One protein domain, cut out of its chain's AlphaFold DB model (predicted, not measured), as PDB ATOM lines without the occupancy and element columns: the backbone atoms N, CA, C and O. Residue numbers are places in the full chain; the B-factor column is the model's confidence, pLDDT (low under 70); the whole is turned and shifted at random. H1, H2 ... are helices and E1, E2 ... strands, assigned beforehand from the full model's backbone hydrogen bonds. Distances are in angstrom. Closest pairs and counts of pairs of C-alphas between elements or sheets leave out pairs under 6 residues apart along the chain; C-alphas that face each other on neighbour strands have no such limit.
ATOM      1  N   ARG A   4     -22.763  -8.501  -5.715       86.06
ATOM      2  CA  ARG A   4     -21.647  -7.992  -4.919       86.06
ATOM      3  C   ARG A   4     -20.323  -8.519  -5.444       86.06
ATOM      4  O   ARG A   4     -20.193  -9.706  -5.727       86.06
ATOM      5  N   ARG A   5     -19.328  -7.639  -5.529       84.12
ATOM      6  CA  ARG A   5     -17.932  -8.040  -5.733       84.12
ATOM      7  C   ARG A   5     -17.362  -8.501  -4.399       84.12
ATOM      8  O   ARG A   5     -17.509  -7.806  -3.395       84.12
ATOM      9  N   GLN A   6     -16.738  -9.669  -4.388       84.19
ATOM     10  CA  GLN A   6     -16.068 -10.218  -3.218       84.19
ATOM     11  C   GLN A   6     -14.643 -10.608  -3.583       84.19
ATOM     12  O   GLN A   6     -14.393 -11.188  -4.638       84.19
ATOM     13  N   GLY A   7     -13.716 -10.252  -2.700       82.56
ATOM     14  CA  GLY A   7     -12.339 -10.713  -2.742       82.56
ATOM     15  C   GLY A   7     -12.124 -11.729  -1.631       82.56
ATOM     16  O   GLY A   7     -12.558 -11.495  -0.502       82.56
ATOM     17  N   TYR A   8     -11.467 -12.834  -1.950       84.94
ATOM     18  CA  TYR A   8     -10.957 -13.771  -0.962       84.94
ATOM     19  C   TYR A   8      -9.433 -13.775  -1.028       84.94
ATOM     20  O   TYR A   8      -8.856 -13.979  -2.097       84.94
ATOM     21  N   GLU A   9      -8.801 -13.520   0.113       84.88
ATOM     22  CA  GLU A   9      -7.358 -13.609   0.289       84.88
ATOM     23  C   GLU A   9      -7.053 -14.796   1.195       84.88
ATOM     24  O   GLU A   9      -7.564 -14.888   2.311       84.88
ATOM     25  N   TRP A  10      -6.210 -15.690   0.697       88.00
ATOM     26  CA  TRP A  10      -5.619 -16.763   1.472       88.00
ATOM     27  C   TRP A  10      -4.201 -16.382   1.874       88.00
ATOM     28  O   TRP A  10      -3.399 -15.957   1.033       88.00
ATOM     29  N   LEU A  11      -3.895 -16.591   3.149       86.50
ATOM     30  CA  LEU A  11      -2.569 -16.439   3.719       86.50
ATOM     31  C   LEU A  11      -2.091 -17.799   4.221       86.50
ATOM     32  O   LEU A  11      -2.730 -18.431   5.064       86.50
ATOM     33  N   GLY A  12      -0.920 -18.224   3.755       87.19
ATOM     34  CA  GLY A  12      -0.230 -19.412   4.249       87.19
ATOM     35  C   GLY A  12       0.439 -19.169   5.598       87.19
ATOM     36  O   GLY A  12       1.628 -19.424   5.724       87.19
ATOM     37  N   VAL A  13      -0.282 -18.618   6.576       86.06
ATOM     38  CA  VAL A  13       0.235 -18.312   7.917       86.06
ATOM     39  C   VAL A  13      -0.705 -18.889   8.964       86.06
ATOM     40  O   VAL A  13      -1.924 -18.864   8.800       86.06
ATOM     41  N   ILE A  14      -0.126 -19.371  10.054       86.12
ATOM     42  CA  ILE A  14      -0.821 -19.805  11.261       86.12
ATOM     43  C   ILE A  14      -0.264 -19.060  12.472       86.12
ATOM     44  O   ILE A  14       0.879 -18.597  12.463       86.12
ATOM     45  N   SER A  15      -1.078 -18.925  13.517       82.44
ATOM     46  CA  SER A  15      -0.626 -18.343  14.779       82.44
ATOM     47  C   SER A  15       0.275 -19.318  15.549       82.44
ATOM     48  O   SER A  15       0.229 -20.530  15.342       82.44
ATOM     49  N   ALA A  16       1.065 -18.802  16.491       80.31
ATOM     50  CA  ALA A  16       1.881 -19.623  17.387       80.31
ATOM     51  C   ALA A  16       1.049 -20.615  18.217       80.31
ATOM     52  O   ALA A  16       1.521 -21.702  18.537       80.31
ATOM     53  N   GLN A  17      -0.201 -20.261  18.536       80.44
ATOM     54  CA  GLN A  17      -1.122 -21.174  19.206       80.44
ATOM     55  C   GLN A  17      -1.446 -22.377  18.310       80.44
ATOM     56  O   GLN A  17      -1.241 -23.515  18.725       80.44
ATOM     57  N   GLU A  18      -1.893 -22.128  17.079       83.00
ATOM     58  CA  GLU A  18      -2.257 -23.187  16.126       83.00
ATOM     59  C   GLU A  18      -1.057 -24.092  15.811       83.00
ATOM     60  O   GLU A  18      -1.180 -25.316  15.770       83.00
ATOM     61  N   GLN A  19       0.137 -23.502  15.712       83.88
ATOM     62  CA  GLN A  19       1.387 -24.243  15.570       83.88
ATOM     63  C   GLN A  19       1.664 -25.159  16.780       83.88
ATOM     64  O   GLN A  19       1.964 -26.338  16.599       83.88
ATOM     65  N   SER A  20       1.501 -24.668  18.016       82.56
ATOM     66  CA  SER A  20       1.675 -25.488  19.231       82.56
ATOM     67  C   SER A  20       0.668 -26.639  19.345       82.56
ATOM     68  O   SER A  20       0.975 -27.685  19.918       82.56
ATOM     69  N   GLU A  21      -0.520 -26.462  18.765       84.75
ATOM     70  CA  GLU A  21      -1.568 -27.480  18.676       84.75
ATOM     71  C   GLU A  21      -1.330 -28.464  17.512       84.75
ATOM     72  O   GLU A  21      -2.082 -29.428  17.352       84.75
ATOM     73  N   GLY A  22      -0.287 -28.249  16.698       83.00
ATOM     74  CA  GLY A  22       0.030 -29.059  15.520       83.00
ATOM     75  C   GLY A  22      -0.988 -28.905  14.390       83.00
ATOM     76  O   GLY A  22      -1.140 -29.807  13.563       83.00
ATOM     77  N   ARG A  23      -1.727 -27.791  14.366       84.06
ATOM     78  CA  ARG A  23      -2.773 -27.512  13.383       84.06
ATOM     79  C   ARG A  23      -2.188 -26.660  12.251       84.06
ATOM     80  O   ARG A  23      -1.856 -25.498  12.468       84.06
ATOM     81  N   PRO A  24      -2.101 -27.186  11.014       83.75
ATOM     82  CA  PRO A  24      -1.514 -26.457   9.888       83.75
ATOM     83  C   PRO A  24      -2.428 -25.358   9.321       83.75
ATOM     84  O   PRO A  24      -2.115 -24.777   8.282       83.75
ATOM     85  N   TYR A  25      -3.555 -25.057   9.974       84.94
ATOM     86  CA  TYR A  25      -4.533 -24.082   9.511       84.94
ATOM     87  C   TYR A  25      -5.164 -23.287  10.651       84.94
ATOM     88  O   TYR A  25      -5.398 -23.801  11.741       84.94
ATOM     89  N   THR A  26      -5.532 -22.045  10.346       81.75
ATOM     90  CA  THR A  26      -6.402 -21.209  11.176       81.75
ATOM     91  C   THR A  26      -7.808 -21.242  10.589       81.75
ATOM     92  O   THR A  26      -7.996 -20.959   9.406       81.75
ATOM     93  N   LEU A  27      -8.798 -21.607  11.402       77.69
ATOM     94  CA  LEU A  27     -10.204 -21.573  11.003       77.69
ATOM     95  C   LEU A  27     -10.794 -20.206  11.365       77.69
ATOM     96  O   LEU A  27     -10.626 -19.761  12.496       77.69
ATOM     97  N   HIS A  28     -11.520 -19.577  10.437       66.69
ATOM     98  CA  HIS A  28     -12.256 -18.327  10.681       66.69
ATOM     99  C   HIS A  28     -11.388 -17.173  11.201       66.69
ATOM    100  O   HIS A  28     -11.538 -16.714  12.332       66.69
ATOM    101  N   GLY A  29     -10.511 -16.646  10.351       65.25
ATOM    102  CA  GLY A  29      -9.799 -15.405  10.646       65.25
ATOM    103  C   GLY A  29      -8.453 -15.305   9.952       65.25
ATOM    104  O   GLY A  29      -8.000 -16.234   9.287       65.25
ATOM    105  N   THR A  30      -7.812 -14.157  10.132       66.81
ATOM    106  CA  THR A  30      -6.400 -13.967   9.813       66.81
ATOM    107  C   THR A  30      -5.602 -14.009  11.115       66.81
ATOM    108  O   THR A  30      -6.012 -13.389  12.103       66.81
ATOM    109  N   PRO A  31      -4.480 -14.745  11.169       64.06
ATOM    110  CA  PRO A  31      -3.638 -14.740  12.355       64.06
ATOM    111  C   PRO A  31      -3.113 -13.321  12.591       64.06
ATOM    112  O   PRO A  31      -2.608 -12.663  11.678       64.06
ATOM    113  N   VAL A  32      -3.239 -12.833  13.826       60.75
ATOM    114  CA  VAL A  32      -2.672 -11.538  14.213       60.75
ATOM    115  C   VAL A  32      -1.169 -11.720  14.400       60.75
ATOM    116  O   VAL A  32      -0.719 -12.198  15.438       60.75
ATOM    117  N   CYS A  33      -0.389 -11.339  13.390       60.22
ATOM    118  CA  CYS A  33       1.064 -11.281  13.501       60.22
ATOM    119  C   CYS A  33       1.468  -9.962  14.166       60.22
ATOM    120  O   CYS A  33       1.304  -8.885  13.590       60.22
ATOM    121  N   THR A  34       1.986 -10.020  15.391       52.97
ATOM    122  CA  THR A  34       2.530  -8.838  16.070       52.97
ATOM    123  C   THR A  34       3.876  -8.443  15.450       52.97
ATOM    124  O   THR A  34       4.732  -9.310  15.266       52.97
ATOM    125  N   PRO A  35       4.109  -7.161  15.118       48.94
ATOM    126  CA  PRO A  35       5.353  -6.744  14.486       48.94
ATOM    127  C   PRO A  35       6.534  -6.670  15.469       48.94
ATOM    128  O   PRO A  35       6.423  -6.111  16.554       48.94
ATOM    129  N   LEU A  36       7.687  -7.160  14.993       47.69
ATOM    130  CA  LEU A  36       9.054  -6.676  15.249       47.69
ATOM    131  C   LEU A  36       9.411  -6.318  16.706       47.69
ATOM    132  O   LEU A  36       9.741  -5.177  17.025       47.69
ATOM    133  N   SER A  37       9.531  -7.332  17.554       42.28
ATOM    134  CA  SER A  37      10.670  -7.377  18.473       42.28
ATOM    135  C   SER A  37      11.326  -8.744  18.327       42.28
ATOM    136  O   SER A  37      10.633  -9.747  18.192       42.28
ATOM    137  N   SER A  38      12.656  -8.788  18.281       49.72
ATOM    138  CA  SER A  38      13.476  -9.973  17.968       49.72
ATOM    139  C   SER A  38      13.354 -11.140  18.962       49.72
ATOM    140  O   SER A  38      14.190 -12.040  18.959       49.72
ATOM    141  N   THR A  39      12.351 -11.111  19.835       52.16
ATOM    142  CA  THR A  39      12.187 -12.043  20.945       52.16
ATOM    143  C   THR A  39      10.735 -12.460  21.174       52.16
ATOM    144  O   THR A  39      10.525 -13.293  22.049       52.16
ATOM    145  N   ASP A  40       9.758 -11.944  20.409       50.00
ATOM    146  CA  ASP A  40       8.359 -12.363  20.554       50.00
ATOM    147  C   ASP A  40       7.755 -12.917  19.259       50.00
ATOM    148  O   ASP A  40       7.685 -12.282  18.206       50.00
ATOM    149  N   THR A  41       7.374 -14.177  19.415       61.97
ATOM    150  CA  THR A  41       6.978 -15.206  18.464       61.97
ATOM    151  C   THR A  41       5.487 -15.088  18.181       61.97
ATOM    152  O   THR A  41       4.711 -14.978  19.126       61.97
ATOM    153  N   GLY A  42       5.042 -15.178  16.924       67.56
ATOM    154  CA  GLY A  42       3.594 -15.155  16.681       67.56
ATOM    155  C   GLY A  42       3.079 -15.870  15.446       67.56
ATOM    156  O   GLY A  42       1.937 -16.319  15.479       67.56
ATOM    157  N   CYS A  43       3.879 -15.993  14.384       76.75
ATOM    158  CA  CYS A  43       3.393 -16.488  13.104       76.75
ATOM    159  C   CYS A  43       4.338 -17.513  12.483       76.75
ATOM    160  O   CYS A  43       5.551 -17.308  12.430       76.75
ATOM    161  N   TYR A  44       3.745 -18.598  11.999       83.88
ATOM    162  CA  TYR A  44       4.422 -19.703  11.339       83.88
ATOM    163  C   TYR A  44       3.848 -19.889   9.936       83.88
ATOM    164  O   TYR A  44       2.657 -19.668   9.725       83.88
ATOM    165  N   ILE A  45       4.674 -20.277   8.971       86.56
ATOM    166  CA  ILE A  45       4.202 -20.785   7.683       86.56
ATOM    167  C   ILE A  45       4.157 -22.307   7.829       86.56
ATOM    168  O   ILE A  45       5.211 -22.906   8.054       86.56
ATOM    169  N   PRO A  46       2.972 -22.936   7.732       88.94
ATOM    170  CA  PRO A  46       2.859 -24.387   7.777       88.94
ATOM    171  C   PRO A  46       3.598 -25.013   6.590       88.94
ATOM    172  O   PRO A  46       3.711 -24.402   5.528       88.94
ATOM    173  N   ALA A  47       4.063 -26.251   6.755       89.56
ATOM    174  CA  ALA A  47       4.683 -27.011   5.674       89.56
ATOM    175  C   ALA A  47       3.711 -27.179   4.492       89.56
ATOM    176  O   ALA A  47       2.633 -27.769   4.626       89.56
ATOM    177  N   ILE A  48       4.100 -26.680   3.319       89.12
ATOM    178  CA  ILE A  48       3.330 -26.777   2.081       89.12
ATOM    179  C   ILE A  48       3.925 -27.889   1.210       89.12
ATOM    180  O   ILE A  48       5.082 -27.802   0.787       89.12
ATOM    181  N   PRO A  49       3.148 -28.931   0.871       87.75
ATOM    182  CA  PRO A  49       3.648 -30.007   0.036       87.75
ATOM    183  C   PRO A  49       3.934 -29.521  -1.393       87.75
ATOM    184  O   PRO A  49       3.097 -28.893  -2.041       87.75
ATOM    185  N   LEU A  50       5.109 -29.870  -1.922       87.81
ATOM    186  CA  LEU A  50       5.448 -29.577  -3.318       87.81
ATOM    187  C   LEU A  50       4.569 -30.364  -4.279       87.81
ATOM    188  O   LEU A  50       4.294 -31.544  -4.060       87.81
ATOM    189  N   GLN A  51       4.208 -29.712  -5.385       86.50
ATOM    190  CA  GLN A  51       3.522 -30.298  -6.538       86.50
ATOM    191  C   GLN A  51       2.200 -30.999  -6.188       86.50
ATOM    192  O   GLN A  51       1.689 -31.799  -6.973       86.50
ATOM    193  N   LYS A  52       1.633 -30.697  -5.016       87.12
ATOM    194  CA  LYS A  52       0.340 -31.202  -4.570       87.12
ATOM    195  C   LYS A  52      -0.631 -30.026  -4.454       87.12
ATOM    196  O   LYS A  52      -0.451 -29.212  -3.549       87.12
ATOM    197  N   PRO A  53      -1.618 -29.916  -5.360       88.44
ATOM    198  CA  PRO A  53      -2.646 -28.897  -5.241       88.44
ATOM    199  C   PRO A  53      -3.464 -29.114  -3.969       88.44
ATOM    200  O   PRO A  53      -3.841 -30.246  -3.655       88.44
ATOM    201  N   PHE A  54      -3.766 -28.027  -3.270       89.81
ATOM    202  CA  PHE A  54      -4.745 -27.996  -2.189       89.81
ATOM    203  C   PHE A  54      -5.677 -26.799  -2.370       89.81
ATOM    204  O   PHE A  54      -5.294 -25.787  -2.954       89.81
ATOM    205  N   ASP A  55      -6.906 -26.925  -1.882       90.56
ATOM    206  CA  ASP A  55      -7.899 -25.858  -1.968       90.56
ATOM    207  C   ASP A  55      -7.555 -24.735  -0.977       90.56
ATOM    208  O   ASP A  55      -7.336 -24.997   0.204       90.56
ATOM    209  N   ILE A  56      -7.513 -23.483  -1.420       88.88
ATOM    210  CA  ILE A  56      -7.186 -22.366  -0.521       88.88
ATOM    211  C   ILE A  56      -8.287 -22.069   0.501       88.88
ATOM    212  O   ILE A  56      -8.019 -21.422   1.502       88.88
ATOM    213  N   MET A  57      -9.532 -22.485   0.259       87.56
ATOM    214  CA  MET A  57     -10.634 -22.219   1.184       87.56
ATOM    215  C   MET A  57     -10.734 -23.307   2.253       87.56
ATOM    216  O   MET A  57     -10.974 -22.999   3.416       87.56
ATOM    217  N   VAL A  58     -10.564 -24.575   1.865       87.50
ATOM    218  CA  VAL A  58     -10.843 -25.746   2.725       87.50
ATOM    219  C   VAL A  58      -9.724 -26.791   2.751       87.50
ATOM    220  O   VAL A  58      -9.888 -27.866   3.321       87.50
ATOM    221  N   GLY A  59      -8.567 -26.510   2.153       85.69
ATOM    222  CA  GLY A  59      -7.480 -27.478   1.965       85.69
ATOM    223  C   GLY A  59      -6.659 -27.801   3.211       85.69
ATOM    224  O   GLY A  59      -5.687 -28.542   3.113       85.69
ATOM    225  N   GLY A  60      -7.026 -27.273   4.381       88.00
ATOM    226  CA  GLY A  60      -6.361 -27.614   5.642       88.00
ATOM    227  C   GLY A  60      -4.999 -26.948   5.846       88.00
ATOM    228  O   GLY A  60      -4.258 -27.402   6.709       88.00
ATOM    229  N   ILE A  61      -4.659 -25.897   5.090       89.19
ATOM    230  CA  ILE A  61      -3.367 -25.202   5.198       89.19
ATOM    231  C   ILE A  61      -3.592 -23.688   5.221       89.19
ATOM    232  O   ILE A  61      -4.252 -23.154   4.335       89.19
ATOM    233  N   GLY A  62      -2.995 -22.984   6.186       86.75
ATOM    234  CA  GLY A  62      -3.095 -21.526   6.294       86.75
ATOM    235  C   GLY A  62      -4.482 -21.057   6.742       86.75
ATOM    236  O   GLY A  62      -5.118 -21.690   7.585       86.75
ATOM    237  N   THR A  63      -4.952 -19.926   6.227       86.56
ATOM    238  CA  THR A  63      -6.262 -19.364   6.589       86.56
ATOM    239  C   THR A  63      -7.394 -20.058   5.841       86.56
ATOM    240  O   THR A  63      -7.540 -19.853   4.640       86.56
ATOM    241  N   ASN A  64      -8.247 -20.794   6.548       86.12
ATOM    242  CA  ASN A  64      -9.360 -21.523   5.947       86.12
ATOM    243  C   ASN A  64     -10.724 -20.956   6.345       86.12
ATOM    244  O   ASN A  64     -10.909 -20.348   7.406       86.12
ATOM    245  N   VAL A  65     -11.706 -21.245   5.497       83.69
ATOM    246  CA  VAL A  65     -13.135 -21.056   5.748       83.69
ATOM    247  C   VAL A  65     -13.765 -22.425   6.003       83.69
ATOM    248  O   VAL A  65     -13.345 -23.432   5.448       83.69
ATOM    249  N   GLU A  66     -14.776 -22.481   6.865       74.62
ATOM    250  CA  GLU A  66     -15.457 -23.739   7.213       74.62
ATOM    251  C   GLU A  66     -16.307 -24.311   6.075       74.62
ATOM    252  O   GLU A  66     -16.442 -25.524   5.947       74.62
ATOM    253  N   ILE A  67     -16.885 -23.439   5.250       68.81
ATOM    254  CA  ILE A  67     -17.767 -23.836   4.157       68.81
ATOM    255  C   ILE A  67     -17.014 -23.595   2.846       68.81
ATOM    256  O   ILE A  67     -16.601 -22.455   2.606       68.81
ATOM    257  N   PRO A  68     -16.829 -24.630   2.004       65.56
ATOM    258  CA  PRO A  68     -16.210 -24.465   0.694       65.56
ATOM    259  C   PRO A  68     -17.029 -23.522  -0.190       65.56
ATOM    260  O   PRO A  68     -18.178 -23.184   0.111       65.56
ATOM    261  N   GLY A  69     -16.458 -23.143  -1.333       61.94
ATOM    262  CA  GLY A  69     -17.192 -22.513  -2.425       61.94
ATOM    263  C   GLY A  69     -18.238 -23.461  -3.024       61.94
ATOM    264  O   GLY A  69     -18.098 -23.939  -4.142       61.94
ATOM    265  N   GLU A  70     -19.312 -23.761  -2.304       65.12
ATOM    266  CA  GLU A  70     -20.487 -24.418  -2.866       65.12
ATOM    267  C   GLU A  70     -21.545 -23.365  -3.143       65.12
ATOM    268  O   GLU A  70     -22.031 -22.672  -2.243       65.12
ATOM    269  N   LEU A  71     -21.892 -23.225  -4.422       63.16
ATOM    270  CA  LEU A  71     -22.961 -22.325  -4.795       63.16
ATOM    271  C   LEU A  71     -24.296 -22.924  -4.398       63.16
ATOM    272  O   LEU A  71     -24.661 -24.026  -4.813       63.16
ATOM    273  N   ARG A  72     -25.084 -22.140  -3.661       73.44
ATOM    274  CA  ARG A  72     -26.501 -22.454  -3.490       73.44
ATOM    275  C   ARG A  72     -27.170 -22.497  -4.867       73.44
ATOM    276  O   ARG A  72     -26.733 -21.833  -5.804       73.44
ATOM    277  N   ALA A  73     -28.283 -23.220  -4.982       66.69
ATOM    278  CA  ALA A  73     -29.017 -23.396  -6.245       66.69
ATOM    279  C   ALA A  73     -29.495 -22.085  -6.913       66.69
ATOM    280  O   ALA A  73     -29.982 -22.104  -8.038       66.69
ATOM    281  N   PHE A  74     -29.372 -20.953  -6.224       76.62
ATOM    282  CA  PHE A  74     -29.798 -19.630  -6.665       76.62
ATOM    283  C   PHE A  74     -28.639 -18.612  -6.701       76.62
ATOM    284  O   PHE A  74     -28.881 -17.412  -6.797       76.62
ATOM    285  N   GLN A  75     -27.390 -19.082  -6.631       83.88
ATOM    286  CA  GLN A  75     -26.185 -18.256  -6.692       83.88
ATOM    287  C   GLN A  75     -25.405 -18.513  -7.979       83.88
ATOM    288  O   GLN A  75     -25.294 -19.645  -8.435       83.88
ATOM    289  N   PHE A  76     -24.849 -17.452  -8.549       87.75
ATOM    290  CA  PHE A  76     -24.074 -17.449  -9.781       87.75
ATOM    291  C   PHE A  76     -22.788 -16.661  -9.537       87.75
ATOM    292  O   PHE A  76     -22.836 -15.562  -8.977       87.75
ATOM    293  N   ILE A  77     -21.642 -17.200  -9.956       88.75
ATOM    294  CA  ILE A  77     -20.352 -16.517  -9.812       88.75
ATOM    295  C   ILE A  77     -19.719 -16.266 -11.175       88.75
ATOM    296  O   ILE A  77     -19.677 -17.146 -12.034       88.75
ATOM    297  N   VAL A  78     -19.174 -15.061 -11.330       88.62
ATOM    298  CA  VAL A  78     -18.197 -14.729 -12.369       88.62
ATOM    299  C   VAL A  78     -16.845 -14.556 -11.693       88.62
ATOM    300  O   VAL A  78     -16.721 -13.725 -10.792       88.62
ATOM    301  N   VAL A  79     -15.835 -15.331 -12.091       87.88
ATOM    302  CA  VAL A  79     -14.469 -15.112 -11.594       87.88
ATOM    303  C   VAL A  79     -13.798 -14.047 -12.449       87.88
ATOM    304  O   VAL A  79     -13.626 -14.232 -13.654       87.88
ATOM    305  N   ASP A  80     -13.418 -12.948 -11.801       81.62
ATOM    306  CA  ASP A  80     -12.820 -11.793 -12.459       81.62
ATOM    307  C   ASP A  80     -11.303 -11.917 -12.489       81.62
ATOM    308  O   ASP A  80     -10.711 -11.770 -13.546       81.62
ATOM    309  N   SER A  81     -10.638 -12.185 -11.364       82.06
ATOM    310  CA  SER A  81      -9.174 -12.258 -11.339       82.06
ATOM    311  C   SER A  81      -8.653 -13.232 -10.296       82.06
ATOM    312  O   SER A  81      -9.297 -13.489  -9.279       82.06
ATOM    313  N   ILE A  82      -7.465 -13.769 -10.569       85.31
ATOM    314  CA  ILE A  82      -6.713 -14.615  -9.645       85.31
ATOM    315  C   ILE A  82      -5.264 -14.141  -9.601       85.31
ATOM    316  O   ILE A  82      -4.725 -13.697 -10.615       85.31
ATOM    317  N   ALA A  83      -4.634 -14.232  -8.438       84.56
ATOM    318  CA  ALA A  83      -3.226 -13.911  -8.256       84.56
ATOM    319  C   ALA A  83      -2.609 -14.787  -7.166       84.56
ATOM    320  O   ALA A  83      -3.307 -15.240  -6.257       84.56
ATOM    321  N   CYS A  84      -1.299 -15.017  -7.236       85.44
ATOM    322  CA  CYS A  84      -0.599 -15.789  -6.215       85.44
ATOM    323  C   CYS A  84       0.849 -15.350  -5.981       85.44
ATOM    324  O   CYS A  84       1.468 -14.642  -6.780       85.44
ATOM    325  N   TRP A  85       1.367 -15.780  -4.835       82.75
ATOM    326  CA  TRP A  85       2.731 -15.598  -4.364       82.75
ATOM    327  C   TRP A  85       3.145 -16.835  -3.543       82.75
ATOM    328  O   TRP A  85       2.299 -17.384  -2.827       82.75
ATOM    329  N   PRO A  86       4.412 -17.293  -3.589       82.56
ATOM    330  CA  PRO A  86       5.579 -16.749  -4.297       82.56
ATOM    331  C   PRO A  86       5.567 -16.983  -5.820       82.56
ATOM    332  O   PRO A  86       4.692 -17.677  -6.330       82.56
ATOM    333  N   PRO A  87       6.537 -16.442  -6.585       79.75
ATOM    334  CA  PRO A  87       6.602 -16.606  -8.046       79.75
ATOM    335  C   PRO A  87       6.712 -18.064  -8.526       79.75
ATOM    336  O   PRO A  87       6.464 -18.349  -9.696       79.75
ATOM    337  N   GLN A  88       7.113 -18.972  -7.637       82.44
ATOM    338  CA  GLN A  88       7.203 -20.419  -7.840       82.44
ATOM    339  C   GLN A  88       5.883 -21.158  -7.561       82.44
ATOM    340  O   GLN A  88       5.801 -22.364  -7.787       82.44
ATOM    341  N   ALA A  89       4.862 -20.466  -7.056       86.50
ATOM    342  CA  ALA A  89       3.529 -21.021  -6.891       86.50
ATOM    343  C   ALA A  89       2.730 -20.950  -8.195       86.50
ATOM    344  O   ALA A  89       3.054 -20.186  -9.109       86.50
ATOM    345  N   ALA A  90       1.667 -21.737  -8.263       87.69
ATOM    346  CA  ALA A  90       0.655 -21.673  -9.299       87.69
ATOM    347  C   ALA A  90      -0.739 -21.807  -8.683       87.69
ATOM    348  O   ALA A  90      -0.914 -22.456  -7.648       87.69
ATOM    349  N   VAL A  91      -1.720 -21.183  -9.328       88.94
ATOM    350  CA  VAL A  91      -3.133 -21.252  -8.953       88.94
ATOM    351  C   VAL A  91      -3.975 -21.727 -10.120       88.94
ATOM    352  O   VAL A  91      -3.803 -21.286 -11.259       88.94
ATOM    353  N   ASN A  92      -4.925 -22.606  -9.833       89.56
ATOM    354  CA  ASN A  92      -5.872 -23.112 -10.812       89.56
ATOM    355  C   ASN A  92      -7.298 -22.967 -10.284       89.56
ATOM    356  O   ASN A  92      -7.540 -23.116  -9.089       89.56
ATOM    357  N   ILE A  93      -8.245 -22.692 -11.178       88.75
ATOM    358  CA  ILE A  93      -9.661 -22.685 -10.817       88.75
ATOM    359  C   ILE A  93     -10.237 -24.047 -11.173       88.75
ATOM    360  O   ILE A  93     -10.131 -24.499 -12.321       88.75
ATOM    361  N   ARG A  94     -10.857 -24.681 -10.182       88.06
ATOM    362  CA  ARG A  94     -11.539 -25.958 -10.326       88.06
ATOM    363  C   ARG A  94     -13.039 -25.749 -10.182       88.06
ATOM    364  O   ARG A  94     -13.498 -25.190  -9.190       88.06
ATOM    365  N   ILE A  95     -13.805 -26.234 -11.156       88.88
ATOM    366  CA  ILE A  95     -15.266 -26.343 -11.054       88.88
ATOM    367  C   ILE A  95     -15.613 -27.823 -11.082       88.88
ATOM    368  O   ILE A  95     -15.308 -28.527 -12.047       88.88
ATOM    369  N   ASN A  96     -16.247 -28.299 -10.016       86.94
ATOM    370  CA  ASN A  96     -16.476 -29.705  -9.718       86.94
ATOM    371  C   ASN A  96     -15.151 -30.493  -9.769       86.94
ATOM    372  O   ASN A  96     -14.342 -30.429  -8.840       86.94
ATOM    373  N   THR A  97     -14.918 -31.199 -10.873       83.31
ATOM    374  CA  THR A  97     -13.737 -32.031 -11.133       83.31
ATOM    375  C   THR A  97     -12.848 -31.489 -12.255       83.31
ATOM    376  O   THR A  97     -11.806 -32.076 -12.542       83.31
ATOM    377  N   THR A  98     -13.239 -30.387 -12.898       85.12
ATOM    378  CA  THR A  98     -12.563 -29.842 -14.080       85.12
ATOM    379  C   THR A  98     -11.658 -28.677 -13.708       85.12
ATOM    380  O   THR A  98     -12.092 -27.726 -13.059       85.12
ATOM    381  N   TYR A  99     -10.419 -28.733 -14.192       86.19
ATOM    382  CA  TYR A  99      -9.409 -27.685 -14.079       86.19
ATOM    383  C   TYR A  99      -9.399 -26.804 -15.330       86.19
ATOM    384  O   TYR A  99      -9.339 -27.328 -16.443       86.19
ATOM    385  N   TYR A 100      -9.430 -25.481 -15.162       84.38
ATOM    386  CA  TYR A 100      -9.579 -24.553 -16.294       84.38
ATOM    387  C   TYR A 100      -8.264 -24.046 -16.891       84.38
ATOM    388  O   TYR A 100      -8.229 -23.714 -18.072       84.38
ATOM    389  N   PHE A 101      -7.170 -24.030 -16.126       81.31
ATOM    390  CA  PHE A 101      -5.847 -23.607 -16.610       81.31
ATOM    391  C   PHE A 101      -4.885 -24.787 -16.751       81.31
ATOM    392  O   PHE A 101      -3.715 -24.719 -16.379       81.31
ATOM    393  N   ALA A 102      -5.419 -25.895 -17.253       76.06
ATOM    394  CA  ALA A 102      -4.680 -27.119 -17.497       76.06
ATOM    395  C   ALA A 102      -3.985 -27.101 -18.863       76.06
ATOM    396  O   ALA A 102      -4.458 -26.473 -19.815       76.06
ATOM    397  N   ASP A 103      -2.881 -27.833 -18.982       74.25
ATOM    398  CA  ASP A 103      -2.289 -28.079 -20.286       74.25
ATOM    399  C   ASP A 103      -3.164 -29.052 -21.105       74.25
ATOM    400  O   ASP A 103      -3.788 -29.969 -20.562       74.25
ATOM    401  N   PRO A 104      -3.206 -28.913 -22.441       68.19
ATOM    402  CA  PRO A 104      -4.032 -29.774 -23.292       68.19
ATOM    403  C   PRO A 104      -3.559 -31.236 -23.307       68.19
ATOM    404  O   PRO A 104      -4.236 -32.096 -23.864       68.19
ATOM    405  N   THR A 105      -2.394 -31.532 -22.721       68.12
ATOM    406  CA  THR A 105      -1.852 -32.893 -22.639       68.12
ATOM    407  C   THR A 105      -2.540 -33.741 -21.569       68.12
ATOM    408  O   THR A 105      -2.377 -34.962 -21.572       68.12
ATOM    409  N   GLY A 106      -3.311 -33.117 -20.663       60.16
ATOM    410  CA  GLY A 106      -4.066 -33.805 -19.614       60.16
ATOM    411  C   GLY A 106      -3.183 -34.553 -18.614       60.16
ATOM    412  O   GLY A 106      -3.670 -35.401 -17.867       60.16
ATOM    413  N   ARG A 107      -1.871 -34.287 -18.605       57.62
ATOM    414  CA  ARG A 107      -0.919 -35.037 -17.795       57.62
ATOM    415  C   ARG A 107      -0.927 -34.478 -16.378       57.62
ATOM    416  O   ARG A 107      -0.341 -33.440 -16.082       57.62
ATOM    417  N   THR A 108      -1.648 -35.144 -15.487       50.97
ATOM    418  CA  THR A 108      -1.658 -34.823 -14.057       50.97
ATOM    419  C   THR A 108      -0.284 -35.156 -13.457       50.97
ATOM    420  O   THR A 108       0.193 -36.280 -13.603       50.97
ATOM    421  N   GLY A 109       0.370 -34.192 -12.801       49.72
ATOM    422  CA  GLY A 109       1.617 -34.416 -12.047       49.72
ATOM    423  C   GLY A 109       2.926 -33.985 -12.719       49.72
ATOM    424  O   GLY A 109       3.990 -34.181 -12.138       49.72
ATOM    425  N   THR A 110       2.893 -33.375 -13.907       51.69
ATOM    426  CA  THR A 110       4.049 -32.643 -14.461       51.69
ATOM    427  C   THR A 110       3.894 -31.138 -14.237       51.69
ATOM    428  O   THR A 110       2.772 -30.642 -14.192       51.69
ATOM    429  N   ASN A 111       5.016 -30.407 -14.144       54.25
ATOM    430  CA  ASN A 111       5.133 -28.944 -13.931       54.25
ATOM    431  C   ASN A 111       4.326 -28.036 -14.884       54.25
ATOM    432  O   ASN A 111       4.444 -26.816 -14.824       54.25
ATOM    433  N   THR A 112       3.540 -28.617 -15.781       58.09
ATOM    434  CA  THR A 112       2.781 -27.966 -16.840       58.09
ATOM    435  C   THR A 112       1.285 -27.867 -16.549       58.09
ATOM    436  O   THR A 112       0.609 -27.128 -17.252       58.09
ATOM    437  N   ASN A 113       0.764 -28.552 -15.520       69.94
ATOM    438  CA  ASN A 113      -0.684 -28.667 -15.287       69.94
ATOM    439  C   ASN A 113      -1.177 -28.026 -13.970       69.94
ATOM    440  O   ASN A 113      -2.280 -28.293 -13.498       69.94
ATOM    441  N   PHE A 114      -0.349 -27.186 -13.340       78.75
ATOM    442  CA  PHE A 114      -0.644 -26.579 -12.033       78.75
ATOM    443  C   PHE A 114      -1.420 -25.254 -12.106       78.75
ATOM    444  O   PHE A 114      -1.694 -24.651 -11.073       78.75
ATOM    445  N   GLY A 115      -1.806 -24.810 -13.303       83.88
ATOM    446  CA  GLY A 115      -2.545 -23.567 -13.499       83.88
ATOM    447  C   GLY A 115      -1.666 -22.372 -13.857       83.88
ATOM    448  O   GLY A 115      -0.588 -22.510 -14.439       83.88
ATOM    449  N   ILE A 116      -2.148 -21.177 -13.522       84.19
ATOM    450  CA  ILE A 116      -1.462 -19.917 -13.798       84.19
ATOM    451  C   ILE A 116      -0.337 -19.722 -12.770       84.19
ATOM    452  O   ILE A 116      -0.620 -19.687 -11.570       84.19
ATOM    453  N   PRO A 117       0.932 -19.564 -13.193       82.69
ATOM    454  CA  PRO A 117       2.039 -19.364 -12.265       82.69
ATOM    455  C   PRO A 117       2.036 -17.948 -11.671       82.69
ATOM    456  O   PRO A 117       1.655 -16.983 -12.339       82.69
ATOM    457  N   GLY A 118       2.586 -17.787 -10.467       79.25
ATOM    458  CA  GLY A 118       2.722 -16.494  -9.784       79.25
ATOM    459  C   GLY A 118       3.584 -15.481 -10.541       79.25
ATOM    460  O   GLY A 118       3.429 -14.281 -10.365       79.25
ATOM    461  N   ARG A 119       4.452 -15.927 -11.459       77.44
ATOM    462  CA  ARG A 119       5.153 -15.030 -12.402       77.44
ATOM    463  C   ARG A 119       4.235 -14.405 -13.455       77.44
ATOM    464  O   ARG A 119       4.532 -13.313 -13.927       77.44
ATOM    465  N   ALA A 120       3.166 -15.098 -13.843       77.31
ATOM    466  CA  ALA A 120       2.187 -14.610 -14.815       77.31
ATOM    467  C   ALA A 120       1.054 -13.827 -14.134       77.31
ATOM    468  O   ALA A 120       0.611 -12.820 -14.676       77.31
ATOM    469  N   ALA A 121       0.634 -14.256 -12.940       79.31
ATOM    470  CA  ALA A 121      -0.389 -13.603 -12.124       79.31
ATOM    471  C   ALA A 121       0.137 -13.249 -10.717       79.31
ATOM    472  O   ALA A 121      -0.275 -13.859  -9.724       79.31
ATOM    473  N   PRO A 122       1.082 -12.301 -10.615       75.81
ATOM    474  CA  PRO A 122       1.679 -11.937  -9.338       75.81
ATOM    475  C   PRO A 122       0.689 -11.209  -8.434       75.81
ATOM    476  O   PRO A 122      -0.079 -10.355  -8.880       75.81
ATOM    477  N   PHE A 123       0.744 -11.533  -7.144       71.69
ATOM    478  CA  PHE A 123      -0.011 -10.837  -6.106       71.69
ATOM    479  C   PHE A 123       0.366  -9.338  -6.052       71.69
ATOM    480  O   PHE A 123       1.555  -9.008  -6.127       71.69
ATOM    481  N   PRO A 124      -0.606  -8.411  -5.933       65.50
ATOM    482  CA  PRO A 124      -0.315  -6.982  -5.834       65.50
ATOM    483  C   PRO A 124       0.416  -6.659  -4.516       65.50
ATOM    484  O   PRO A 124      -0.124  -6.924  -3.456       65.50
ATOM    485  N   SER A 125       1.641  -6.114  -4.621       59.28
ATOM    486  CA  SER A 125       2.541  -5.512  -3.600       59.28
ATOM    487  C   SER A 125       2.198  -5.680  -2.096       59.28
ATOM    488  O   SER A 125       1.117  -5.257  -1.687       59.28
ATOM    489  N   PRO A 126       3.169  -6.081  -1.233       51.28
ATOM    490  CA  PRO A 126       4.574  -5.649  -1.290       51.28
ATOM    491  C   PRO A 126       5.585  -6.806  -1.305       51.28
ATOM    492  O   PRO A 126       6.218  -7.129  -0.303       51.28
ATOM    493  N   ASN A 127       5.795  -7.429  -2.466       54.59
ATOM    494  CA  ASN A 127       6.572  -8.665  -2.529       54.59
ATOM    495  C   ASN A 127       7.680  -8.534  -3.587       54.59
ATOM    496  O   ASN A 127       7.437  -8.661  -4.782       54.59
ATOM    497  N   ALA A 128       8.896  -8.263  -3.096       53.53
ATOM    498  CA  ALA A 128      10.176  -8.124  -3.800       53.53
ATOM    499  C   ALA A 128      10.275  -7.048  -4.908       53.53
ATOM    500  O   ALA A 128       9.631  -7.098  -5.954       53.53
ATOM    501  N   GLN A 129      11.204  -6.102  -4.716       47.22
ATOM    502  CA  GLN A 129      11.648  -5.179  -5.765       47.22
ATOM    503  C   GLN A 129      12.081  -5.969  -7.015       47.22
ATOM    504  O   GLN A 129      12.956  -6.830  -6.935       47.22
ATOM    505  N   GLY A 130      11.487  -5.670  -8.174       47.38
ATOM    506  CA  GLY A 130      11.944  -6.187  -9.469       47.38
ATOM    507  C   GLY A 130      11.165  -7.369 -10.053       47.38
ATOM    508  O   GLY A 130      11.468  -7.768 -11.177       47.38
ATOM    509  N   VAL A 131      10.136  -7.897  -9.378       51.72
ATOM    510  CA  VAL A 131       9.121  -8.710 -10.070       51.72
ATOM    511  C   VAL A 131       8.237  -7.737 -10.838       51.72
ATOM    512  O   VAL A 131       7.397  -7.056 -10.256       51.72
ATOM    513  N   ILE A 132       8.453  -7.625 -12.150       44.69
ATOM    514  CA  ILE A 132       7.501  -6.920 -13.006       44.69
ATOM    515  C   ILE A 132       6.196  -7.691 -12.874       44.69
ATOM    516  O   ILE A 132       6.117  -8.843 -13.304       44.69
ATOM    517  N   THR A 133       5.191  -7.071 -12.257       45.75
ATOM    518  CA  THR A 133       3.815  -7.535 -12.344       45.75
ATOM    519  C   THR A 133       3.459  -7.573 -13.821       45.75
ATOM    520  O   THR A 133       3.152  -6.536 -14.407       45.75
ATOM    521  N   MET A 134       3.608  -8.732 -14.466       47.09
ATOM    522  CA  MET A 134       3.167  -8.888 -15.841       47.09
ATOM    523  C   MET A 134       1.644  -8.747 -15.813       47.09
ATOM    524  O   MET A 134       0.988  -9.470 -15.065       47.09
ATOM    525  N   PRO A 135       1.054  -7.806 -16.567       48.44
ATOM    526  CA  PRO A 135      -0.373  -7.506 -16.498       48.44
ATOM    527  C   PRO A 135      -1.233  -8.572 -17.199       48.44
ATOM    528  O   PRO A 135      -2.227  -8.233 -17.835       48.44
ATOM    529  N   ALA A 136      -0.884  -9.860 -17.098       47.06
ATOM    530  CA  ALA A 136      -1.601 -10.928 -17.794       47.06
ATOM    531  C   ALA A 136      -3.074 -11.046 -17.348       47.06
ATOM    532  O   ALA A 136      -3.878 -11.612 -18.078       47.06
ATOM    533  N   LEU A 137      -3.433 -10.474 -16.190       57.00
ATOM    534  CA  LEU A 137      -4.798 -10.430 -15.650       57.00
ATOM    535  C   LEU A 137      -5.209  -9.027 -15.160       57.00
ATOM    536  O   LEU A 137      -6.093  -8.909 -14.315       57.00
ATOM    537  N   TRP A 138      -4.595  -7.946 -15.668       53.09
ATOM    538  CA  TRP A 138      -4.954  -6.573 -15.253       53.09
ATOM    539  C   TRP A 138      -6.435  -6.246 -15.514       53.09
ATOM    540  O   TRP A 138      -7.075  -5.574 -14.713       53.09
ATOM    541  N   ASN A 139      -6.990  -6.793 -16.600       57.47
ATOM    542  CA  ASN A 139      -8.412  -6.703 -16.948       57.47
ATOM    543  C   ASN A 139      -9.194  -7.980 -16.586       57.47
ATOM    544  O   ASN A 139     -10.267  -8.221 -17.139       57.47
ATOM    545  N   GLY A 140      -8.645  -8.801 -15.689       65.50
ATOM    546  CA  GLY A 140      -9.220 -10.075 -15.286       65.50
ATOM    547  C   GLY A 140      -8.936 -11.246 -16.231       65.50
ATOM    548  O   GLY A 140      -8.180 -11.133 -17.198       65.50
ATOM    549  N   VAL A 141      -9.533 -12.393 -15.914       71.94
ATOM    550  CA  VAL A 141      -9.500 -13.623 -16.703       71.94
ATOM    551  C   VAL A 141     -10.331 -13.406 -17.964       71.94
ATOM    552  O   VAL A 141     -11.519 -13.094 -17.900       71.94
ATOM    553  N   GLN A 142      -9.701 -13.574 -19.126       72.56
ATOM    554  CA  GLN A 142     -10.361 -13.499 -20.426       72.56
ATOM    555  C   GLN A 142     -10.238 -14.848 -21.148       72.56
ATOM    556  O   GLN A 142      -9.112 -15.287 -21.392       72.56
ATOM    557  N   PRO A 143     -11.356 -15.499 -21.531       75.88
ATOM    558  CA  PRO A 143     -12.755 -15.136 -21.253       75.88
ATOM    559  C   PRO A 143     -13.135 -15.295 -19.764       75.88
ATOM    560  O   PRO A 143     -12.497 -16.085 -19.069       75.88
ATOM    561  N   PRO A 144     -14.168 -14.583 -19.270       79.19
ATOM    562  CA  PRO A 144     -14.618 -14.718 -17.886       79.19
ATOM    563  C   PRO A 144     -15.101 -16.141 -17.608       79.19
ATOM    564  O   PRO A 144     -15.761 -16.769 -18.443       79.19
ATOM    565  N   LEU A 145     -14.793 -16.640 -16.413       87.19
ATOM    566  CA  LEU A 145     -15.206 -17.970 -15.991       87.19
ATOM    567  C   LEU A 145     -16.536 -17.895 -15.242       87.19
ATOM    568  O   LEU A 145     -16.638 -17.231 -14.209       87.19
ATOM    569  N   TYR A 146     -17.537 -18.605 -15.757       90.06
ATOM    570  CA  TYR A 146     -18.867 -18.692 -15.162       90.06
ATOM    571  C   TYR A 146     -19.017 -19.972 -14.353       90.06
ATOM    572  O   TYR A 146     -18.799 -21.069 -14.869       90.06
ATOM    573  N   ILE A 147     -19.441 -19.825 -13.102       89.88
ATOM    574  CA  ILE A 147     -19.788 -20.936 -12.222       89.88
ATOM    575  C   ILE A 147     -21.303 -20.902 -12.047       89.88
ATOM    576  O   ILE A 147     -21.872 -19.929 -11.538       89.88
ATOM    577  N   LEU A 148     -21.954 -21.955 -12.532       89.94
ATOM    578  CA  LEU A 148     -23.404 -22.055 -12.558       89.94
ATOM    579  C   LEU A 148     -23.950 -22.466 -11.182       89.94
ATOM    580  O   LEU A 148     -23.250 -23.125 -10.406       89.94
ATOM    581  N   PRO A 149     -25.219 -22.139 -10.885       87.75
ATOM    582  CA  PRO A 149     -25.833 -22.517  -9.622       87.75
ATOM    583  C   PRO A 149     -25.809 -24.031  -9.389       87.75
ATOM    584  O   PRO A 149     -26.089 -24.816 -10.295       87.75
ATOM    585  N   GLY A 150     -25.487 -24.436  -8.159       84.25
ATOM    586  CA  GLY A 150     -25.381 -25.843  -7.765       84.25
ATOM    587  C   GLY A 150     -24.076 -26.538  -8.169       84.25
ATOM    588  O   GLY A 150     -23.929 -27.728  -7.901       84.25
ATOM    589  N   GLN A 151     -23.127 -25.834  -8.795       87.69
ATOM    590  CA  GLN A 151     -21.775 -26.352  -9.000       87.69
ATOM    591  C   GLN A 151     -20.897 -26.070  -7.775       87.69
ATOM    592  O   GLN A 151     -20.979 -25.000  -7.164       87.69
ATOM    593  N   ALA A 152     -20.032 -27.026  -7.444       86.88
ATOM    594  CA  ALA A 152     -18.954 -26.807  -6.491       86.88
ATOM    595  C   ALA A 152     -17.790 -26.124  -7.212       86.88
ATOM    596  O   ALA A 152     -17.463 -26.477  -8.350       86.88
ATOM    597  N   TRP A 153     -17.144 -25.166  -6.565       89.31
ATOM    598  CA  TRP A 153     -15.950 -24.522  -7.090       89.31
ATOM    599  C   TRP A 153     -14.900 -24.371  -5.997       89.31
ATOM    600  O   TRP A 153     -15.202 -24.315  -4.808       89.31
ATOM    601  N   GLY A 154     -13.649 -24.331  -6.424       89.00
ATOM    602  CA  GLY A 154     -12.505 -24.170  -5.547       89.00
ATOM    603  C   GLY A 154     -11.349 -23.553  -6.309       89.00
ATOM    604  O   GLY A 154     -11.323 -23.533  -7.548       89.00
ATOM    605  N   ILE A 155     -10.395 -23.025  -5.557       89.31
ATOM    606  CA  ILE A 155      -9.150 -22.519  -6.118       89.31
ATOM    607  C   ILE A 155      -8.047 -23.372  -5.535       89.31
ATOM    608  O   ILE A 155      -7.815 -23.373  -4.328       89.31
ATOM    609  N   ASP A 156      -7.380 -24.094  -6.418       90.75
ATOM    610  CA  ASP A 156      -6.323 -25.005  -6.042       90.75
ATOM    611  C   ASP A 156      -4.992 -24.252  -6.144       90.75
ATOM    612  O   ASP A 156      -4.620 -23.742  -7.206       90.75
ATOM    613  N   TYR A 157      -4.279 -24.168  -5.027       90.94
ATOM    614  CA  TYR A 157      -2.943 -23.597  -4.933       90.94
ATOM    615  C   TYR A 157      -1.904 -24.713  -4.923       90.94
ATOM    616  O   TYR A 157      -2.062 -25.723  -4.240       90.94
ATOM    617  N   THR A 158      -0.826 -24.535  -5.684       89.38
ATOM    618  CA  THR A 158       0.270 -25.504  -5.762       89.38
ATOM    619  C   THR A 158       1.621 -24.810  -5.692       89.38
ATOM    620  O   THR A 158       1.899 -23.893  -6.463       89.38
ATOM    621  N   MET A 159       2.516 -25.314  -4.844       87.75
ATOM    622  CA  MET A 159       3.936 -24.964  -4.901       87.75
ATOM    623  C   MET A 159       4.634 -25.811  -5.967       87.75
ATOM    624  O   MET A 159       4.760 -27.021  -5.804       87.75
ATOM    625  N   VAL A 160       5.086 -25.204  -7.069       84.62
ATOM    626  CA  VAL A 160       5.677 -25.952  -8.198       84.62
ATOM    627  C   VAL A 160       7.105 -26.401  -7.892       84.62
ATOM    628  O   VAL A 160       7.518 -27.493  -8.281       84.62
ATOM    629  N   SER A 161       7.864 -25.570  -7.184       80.50
ATOM    630  CA  SER A 161       9.242 -25.860  -6.802       80.50
ATOM    631  C   SER A 161       9.564 -25.292  -5.431       80.50
ATOM    632  O   SER A 161       8.990 -24.283  -5.019       80.50
ATOM    633  N   ASN A 162      10.541 -25.907  -4.772       74.25
ATOM    634  CA  ASN A 162      11.121 -25.365  -3.556       74.25
ATOM    635  C   ASN A 162      11.940 -24.092  -3.846       74.25
ATOM    636  O   ASN A 162      12.494 -23.948  -4.940       74.25
ATOM    637  N   GLY A 163      12.035 -23.191  -2.869       64.62
ATOM    638  CA  GLY A 163      12.783 -21.942  -2.969       64.62
ATOM    639  C   GLY A 163      11.877 -20.731  -3.170       64.62
ATOM    640  O   GLY A 163      11.335 -20.524  -4.255       64.62
ATOM    641  N   GLY A 164      11.776 -19.879  -2.148       61.00
ATOM    642  CA  GLY A 164      11.237 -18.522  -2.276       61.00
ATOM    643  C   GLY A 164      11.995 -17.678  -3.310       61.00
ATOM    644  O   GLY A 164      12.952 -18.122  -3.950       61.00
ATOM    645  N   TRP A 165      11.577 -16.431  -3.516       58.66
ATOM    646  CA  TRP A 165      12.323 -15.493  -4.362       58.66
ATOM    647  C   TRP A 165      13.794 -15.416  -3.884       58.66
ATOM    648  O   TRP A 165      14.036 -15.081  -2.729       58.66
ATOM    649  N   ASN A 166      14.757 -15.781  -4.746       58.41
ATOM    650  CA  ASN A 166      16.199 -16.004  -4.469       58.41
ATOM    651  C   ASN A 166      16.629 -17.336  -3.811       58.41
ATOM    652  O   ASN A 166      17.779 -17.450  -3.400       58.41
ATOM    653  N   GLY A 167      15.771 -18.357  -3.734       61.28
ATOM    654  CA  GLY A 167      16.168 -19.706  -3.289       61.28
ATOM    655  C   GLY A 167      16.468 -19.842  -1.790       61.28
ATOM    656  O   GLY A 167      16.877 -20.907  -1.351       61.28
ATOM    657  N   ASN A 168      16.232 -18.789  -1.003       64.19
ATOM    658  CA  ASN A 168      16.559 -18.728   0.426       64.19
ATOM    659  C   ASN A 168      15.430 -19.194   1.361       64.19
ATOM    660  O   ASN A 168      15.549 -19.021   2.571       64.19
ATOM    661  N   TYR A 169      14.322 -19.717   0.832       74.25
ATOM    662  CA  TYR A 169      13.175 -20.108   1.654       74.25
ATOM    663  C   TYR A 169      12.639 -21.470   1.247       74.25
ATOM    664  O   TYR A 169      12.281 -21.650   0.081       74.25
ATOM    665  N   ASP A 170      12.589 -22.391   2.203       83.81
ATOM    666  CA  ASP A 170      12.026 -23.718   2.015       83.81
ATOM    667  C   ASP A 170      10.585 -23.733   2.525       83.81
ATOM    668  O   ASP A 170      10.344 -23.490   3.699       83.81
ATOM    669  N   TYR A 171       9.619 -23.969   1.639       85.62
ATOM    670  CA  TYR A 171       8.205 -24.054   2.031       85.62
ATOM    671  C   TYR A 171       7.768 -25.478   2.369       85.62
ATOM    672  O   TYR A 171       6.625 -25.678   2.765       85.62
ATOM    673  N   THR A 172       8.637 -26.470   2.169       85.75
ATOM    674  CA  THR A 172       8.318 -27.884   2.406       85.75
ATOM    675  C   THR A 172       8.402 -28.278   3.867       85.75
ATOM    676  O   THR A 172       7.756 -29.242   4.269       85.75
ATOM    677  N   ASP A 173       9.119 -27.475   4.646       85.44
ATOM    678  CA  ASP A 173       9.180 -27.542   6.094       85.44
ATOM    679  C   ASP A 173       8.468 -26.333   6.701       85.44
ATOM    680  O   ASP A 173       8.404 -25.262   6.095       85.44
ATOM    681  N   GLU A 174       7.947 -26.496   7.915       86.31
ATOM    682  CA  GLU A 174       7.368 -25.391   8.675       86.31
ATOM    683  C   GLU A 174       8.426 -24.314   8.957       86.31
ATOM    684  O   GLU A 174       9.563 -24.616   9.322       86.31
ATOM    685  N   GLN A 175       8.043 -23.047   8.809       85.00
ATOM    686  CA  GLN A 175       8.940 -21.908   8.987       85.00
ATOM    687  C   GLN A 175       8.404 -20.949  10.046       85.00
ATOM    688  O   GLN A 175       7.198 -20.749  10.146       85.00
ATOM    689  N   GLY A 176       9.290 -20.301  10.804       77.75
ATOM    690  CA  GLY A 176       8.929 -19.303  11.813       77.75
ATOM    691  C   GLY A 176       9.887 -19.305  13.008       77.75
ATOM    692  O   GLY A 176      10.868 -20.048  13.011       77.75
ATOM    693  N   PRO A 177       9.664 -18.442  14.015       71.69
ATOM    694  CA  PRO A 177       8.562 -17.478  14.124       71.69
ATOM    695  C   PRO A 177       8.828 -16.112  13.465       71.69
ATOM    696  O   PRO A 177       7.979 -15.225  13.496       71.69
ATOM    697  N   ASN A 178      10.015 -15.922  12.881       73.50
ATOM    698  CA  ASN A 178      10.448 -14.656  12.283       73.50
ATOM    699  C   ASN A 178      10.218 -14.657  10.769       73.50
ATOM    700  O   ASN A 178      11.150 -14.860   9.990       73.50
ATOM    701  N   ILE A 179       8.971 -14.450  10.361       74.44
ATOM    702  CA  ILE A 179       8.572 -14.475   8.951       74.44
ATOM    703  C   ILE A 179       8.414 -13.048   8.453       74.44
ATOM    704  O   ILE A 179       7.634 -12.267   8.996       74.44
ATOM    705  N   ALA A 180       9.159 -12.699   7.408       74.38
ATOM    706  CA  ALA A 180       8.981 -11.428   6.728       74.38
ATOM    707  C   ALA A 180       7.716 -11.458   5.857       74.38
ATOM    708  O   ALA A 180       7.391 -12.474   5.247       74.38
ATOM    709  N   ASP A 181       7.053 -10.312   5.716       73.19
ATOM    710  CA  ASP A 181       5.811 -10.169   4.945       73.19
ATOM    711  C   ASP A 181       5.922 -10.715   3.502       73.19
ATOM    712  O   ASP A 181       5.029 -11.410   3.013       73.19
ATOM    713  N   GLY A 182       7.076 -10.505   2.857       72.44
ATOM    714  CA  GLY A 182       7.368 -11.006   1.508       72.44
ATOM    715  C   GLY A 182       7.664 -12.511   1.413       72.44
ATOM    716  O   GLY A 182       7.767 -13.035   0.304       72.44
ATOM    717  N   GLN A 183       7.813 -13.218   2.535       78.06
ATOM    718  CA  GLN A 183       7.991 -14.676   2.574       78.06
ATOM    719  C   GLN A 183       6.657 -15.414   2.710       78.06
ATOM    720  O   GLN A 183       6.598 -16.600   2.408       78.06
ATOM    721  N   VAL A 184       5.588 -14.727   3.113       80.88
ATOM    722  CA  VAL A 184       4.263 -15.322   3.300       80.88
ATOM    723  C   VAL A 184       3.671 -15.763   1.960       80.88
ATOM    724  O   VAL A 184       3.476 -14.899   1.105       80.88
ATOM    725  N   PRO A 185       3.346 -17.056   1.760       85.88
ATOM    726  CA  PRO A 185       2.568 -17.530   0.618       85.88
ATOM    727  C   PRO A 185       1.181 -16.891   0.610       85.88
ATOM    728  O   PRO A 185       0.522 -16.840   1.650       85.88
ATOM    729  N   ARG A 186       0.734 -16.408  -0.552       84.88
ATOM    730  CA  ARG A 186      -0.568 -15.743  -0.695       84.88
ATOM    731  C   ARG A 186      -1.272 -16.168  -1.963       84.88
ATOM    732  O   ARG A 186      -0.635 -16.400  -2.991       84.88
ATOM    733  N   ALA A 187      -2.591 -16.178  -1.906       86.81
ATOM    734  CA  ALA A 187      -3.439 -16.259  -3.079       86.81
ATOM    735  C   ALA A 187      -4.589 -15.269  -2.932       86.81
ATOM    736  O   ALA A 187      -5.126 -15.092  -1.843       86.81
ATOM    737  N   TYR A 188      -4.957 -14.619  -4.027       85.50
ATOM    738  CA  TYR A 188      -6.080 -13.696  -4.071       85.50
ATOM    739  C   TYR A 188      -6.999 -14.062  -5.215       85.50
ATOM    740  O   TYR A 188      -6.531 -14.305  -6.329       85.50
ATOM    741  N   VAL A 189      -8.299 -14.050  -4.946       85.50
ATOM    742  CA  VAL A 189      -9.327 -14.231  -5.964       85.50
ATOM    743  C   VAL A 189     -10.389 -13.161  -5.822       85.50
ATOM    744  O   VAL A 189     -10.953 -12.969  -4.746       85.50
ATOM    745  N   LEU A 190     -10.684 -12.501  -6.937       85.25
ATOM    746  CA  LEU A 190     -11.781 -11.558  -7.075       85.25
ATOM    747  C   LEU A 190     -12.891 -12.197  -7.900       85.25
ATOM    748  O   LEU A 190     -12.654 -12.687  -9.008       85.25
ATOM    749  N   TYR A 191     -14.108 -12.154  -7.379       87.38
ATOM    750  CA  TYR A 191     -15.273 -12.696  -8.058       87.38
ATOM    751  C   TYR A 191     -16.520 -11.837  -7.839       87.38
ATOM    752  O   TYR A 191     -16.704 -11.190  -6.804       87.38
ATOM    753  N   LEU A 192     -17.395 -11.831  -8.839       88.50
ATOM    754  CA  LEU A 192     -18.719 -11.235  -8.780       88.50
ATOM    755  C   LEU A 192     -19.715 -12.313  -8.362       88.50
ATOM    756  O   LEU A 192     -19.961 -13.259  -9.109       88.50
ATOM    757  N   LEU A 193     -20.303 -12.155  -7.181       89.12
ATOM    758  CA  LEU A 193     -21.368 -13.019  -6.698       89.12
ATOM    759  C   LEU A 193     -22.722 -12.379  -6.998       89.12
ATOM    760  O   LEU A 193     -23.025 -11.270  -6.547       89.12
ATOM    761  N   ILE A 194     -23.533 -13.114  -7.746       89.75
ATOM    762  CA  ILE A 194     -24.892 -12.767  -8.140       89.75
ATOM    763  C   ILE A 194     -25.826 -13.776  -7.475       89.75
ATOM    764  O   ILE A 194     -25.588 -14.978  -7.522       89.75
ATOM    765  N   ASP A 195     -26.886 -13.301  -6.835       88.75
ATOM    766  CA  ASP A 195     -27.724 -14.133  -5.977       88.75
ATOM    767  C   ASP A 195     -29.227 -13.815  -6.186       88.75
ATOM    768  O   ASP A 195     -29.607 -12.751  -6.689       88.75
ATOM    769  N   GLY A 196     -30.110 -14.758  -5.864       87.50
ATOM    770  CA  GLY A 196     -31.565 -14.631  -5.988       87.50
ATOM    771  C   GLY A 196     -32.069 -14.421  -7.425       87.50
ATOM    772  O   GLY A 196     -31.656 -15.105  -8.358       87.50
TER     773      GLY A 196
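Overview. This is residues 4 to 196 of the 248 residues of an uncharacterized protein of Acidiferrobacteraceae bacterium (UniProt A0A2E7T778). With little regular structure, long loops surround a small sandwich: the twisted antiparallel sheet E1-E8-E4-E6 faces the antiparallel pair E5-E7. Beside the end of E1 sits E3 of the short parallel pair E2-E3, and H1 lies farther out, next to E2. The 193 printed residues, mostly strand by class with 57 in named elements, run E1 H1 E2 E3 E4 E5 E6 E7 E8; they are compact, radius of gyration of the C-alphas 16.6 A, spanning 50 by 33 by 29 A.

Along the chain. Find C-alpha 4 at (-21.647, -7.992, -4.919), opening E1, residues 4 to 11; E8, residues 186 to 195, ends with C-alpha 195 at (-27.724, -14.133, -5.977). E4, 75 to 85, spans 29.1 A and bends by 59 degrees at residue 80; E6 is 145 to 147. E5, 89 to 95, and E7, 153 to 159, make the sheet that is face to face with the sheet E1 E8 E4 E6. Look for H1 at 16 to 20, E2 at 25 to 27, E3 at 62 to 64.

Arrangement. Within hydrogen-bond range are N 8 and O 189 of E1 and E8, 2.8 A, and N 92 and O 156 of E5 and E7, 2.9 A. The closest C-alphas of E1 and E3, Leu 11 and Thr 63, are 5.5 A apart. H1's O i to N i+4 pair is within range.

Size, cuts and confidence. The printed part has no cut. Links E2 to E3, E5 to E6 and E7 to E8 are long. 54 residues have pLDDT under 70, among them 124 to 140.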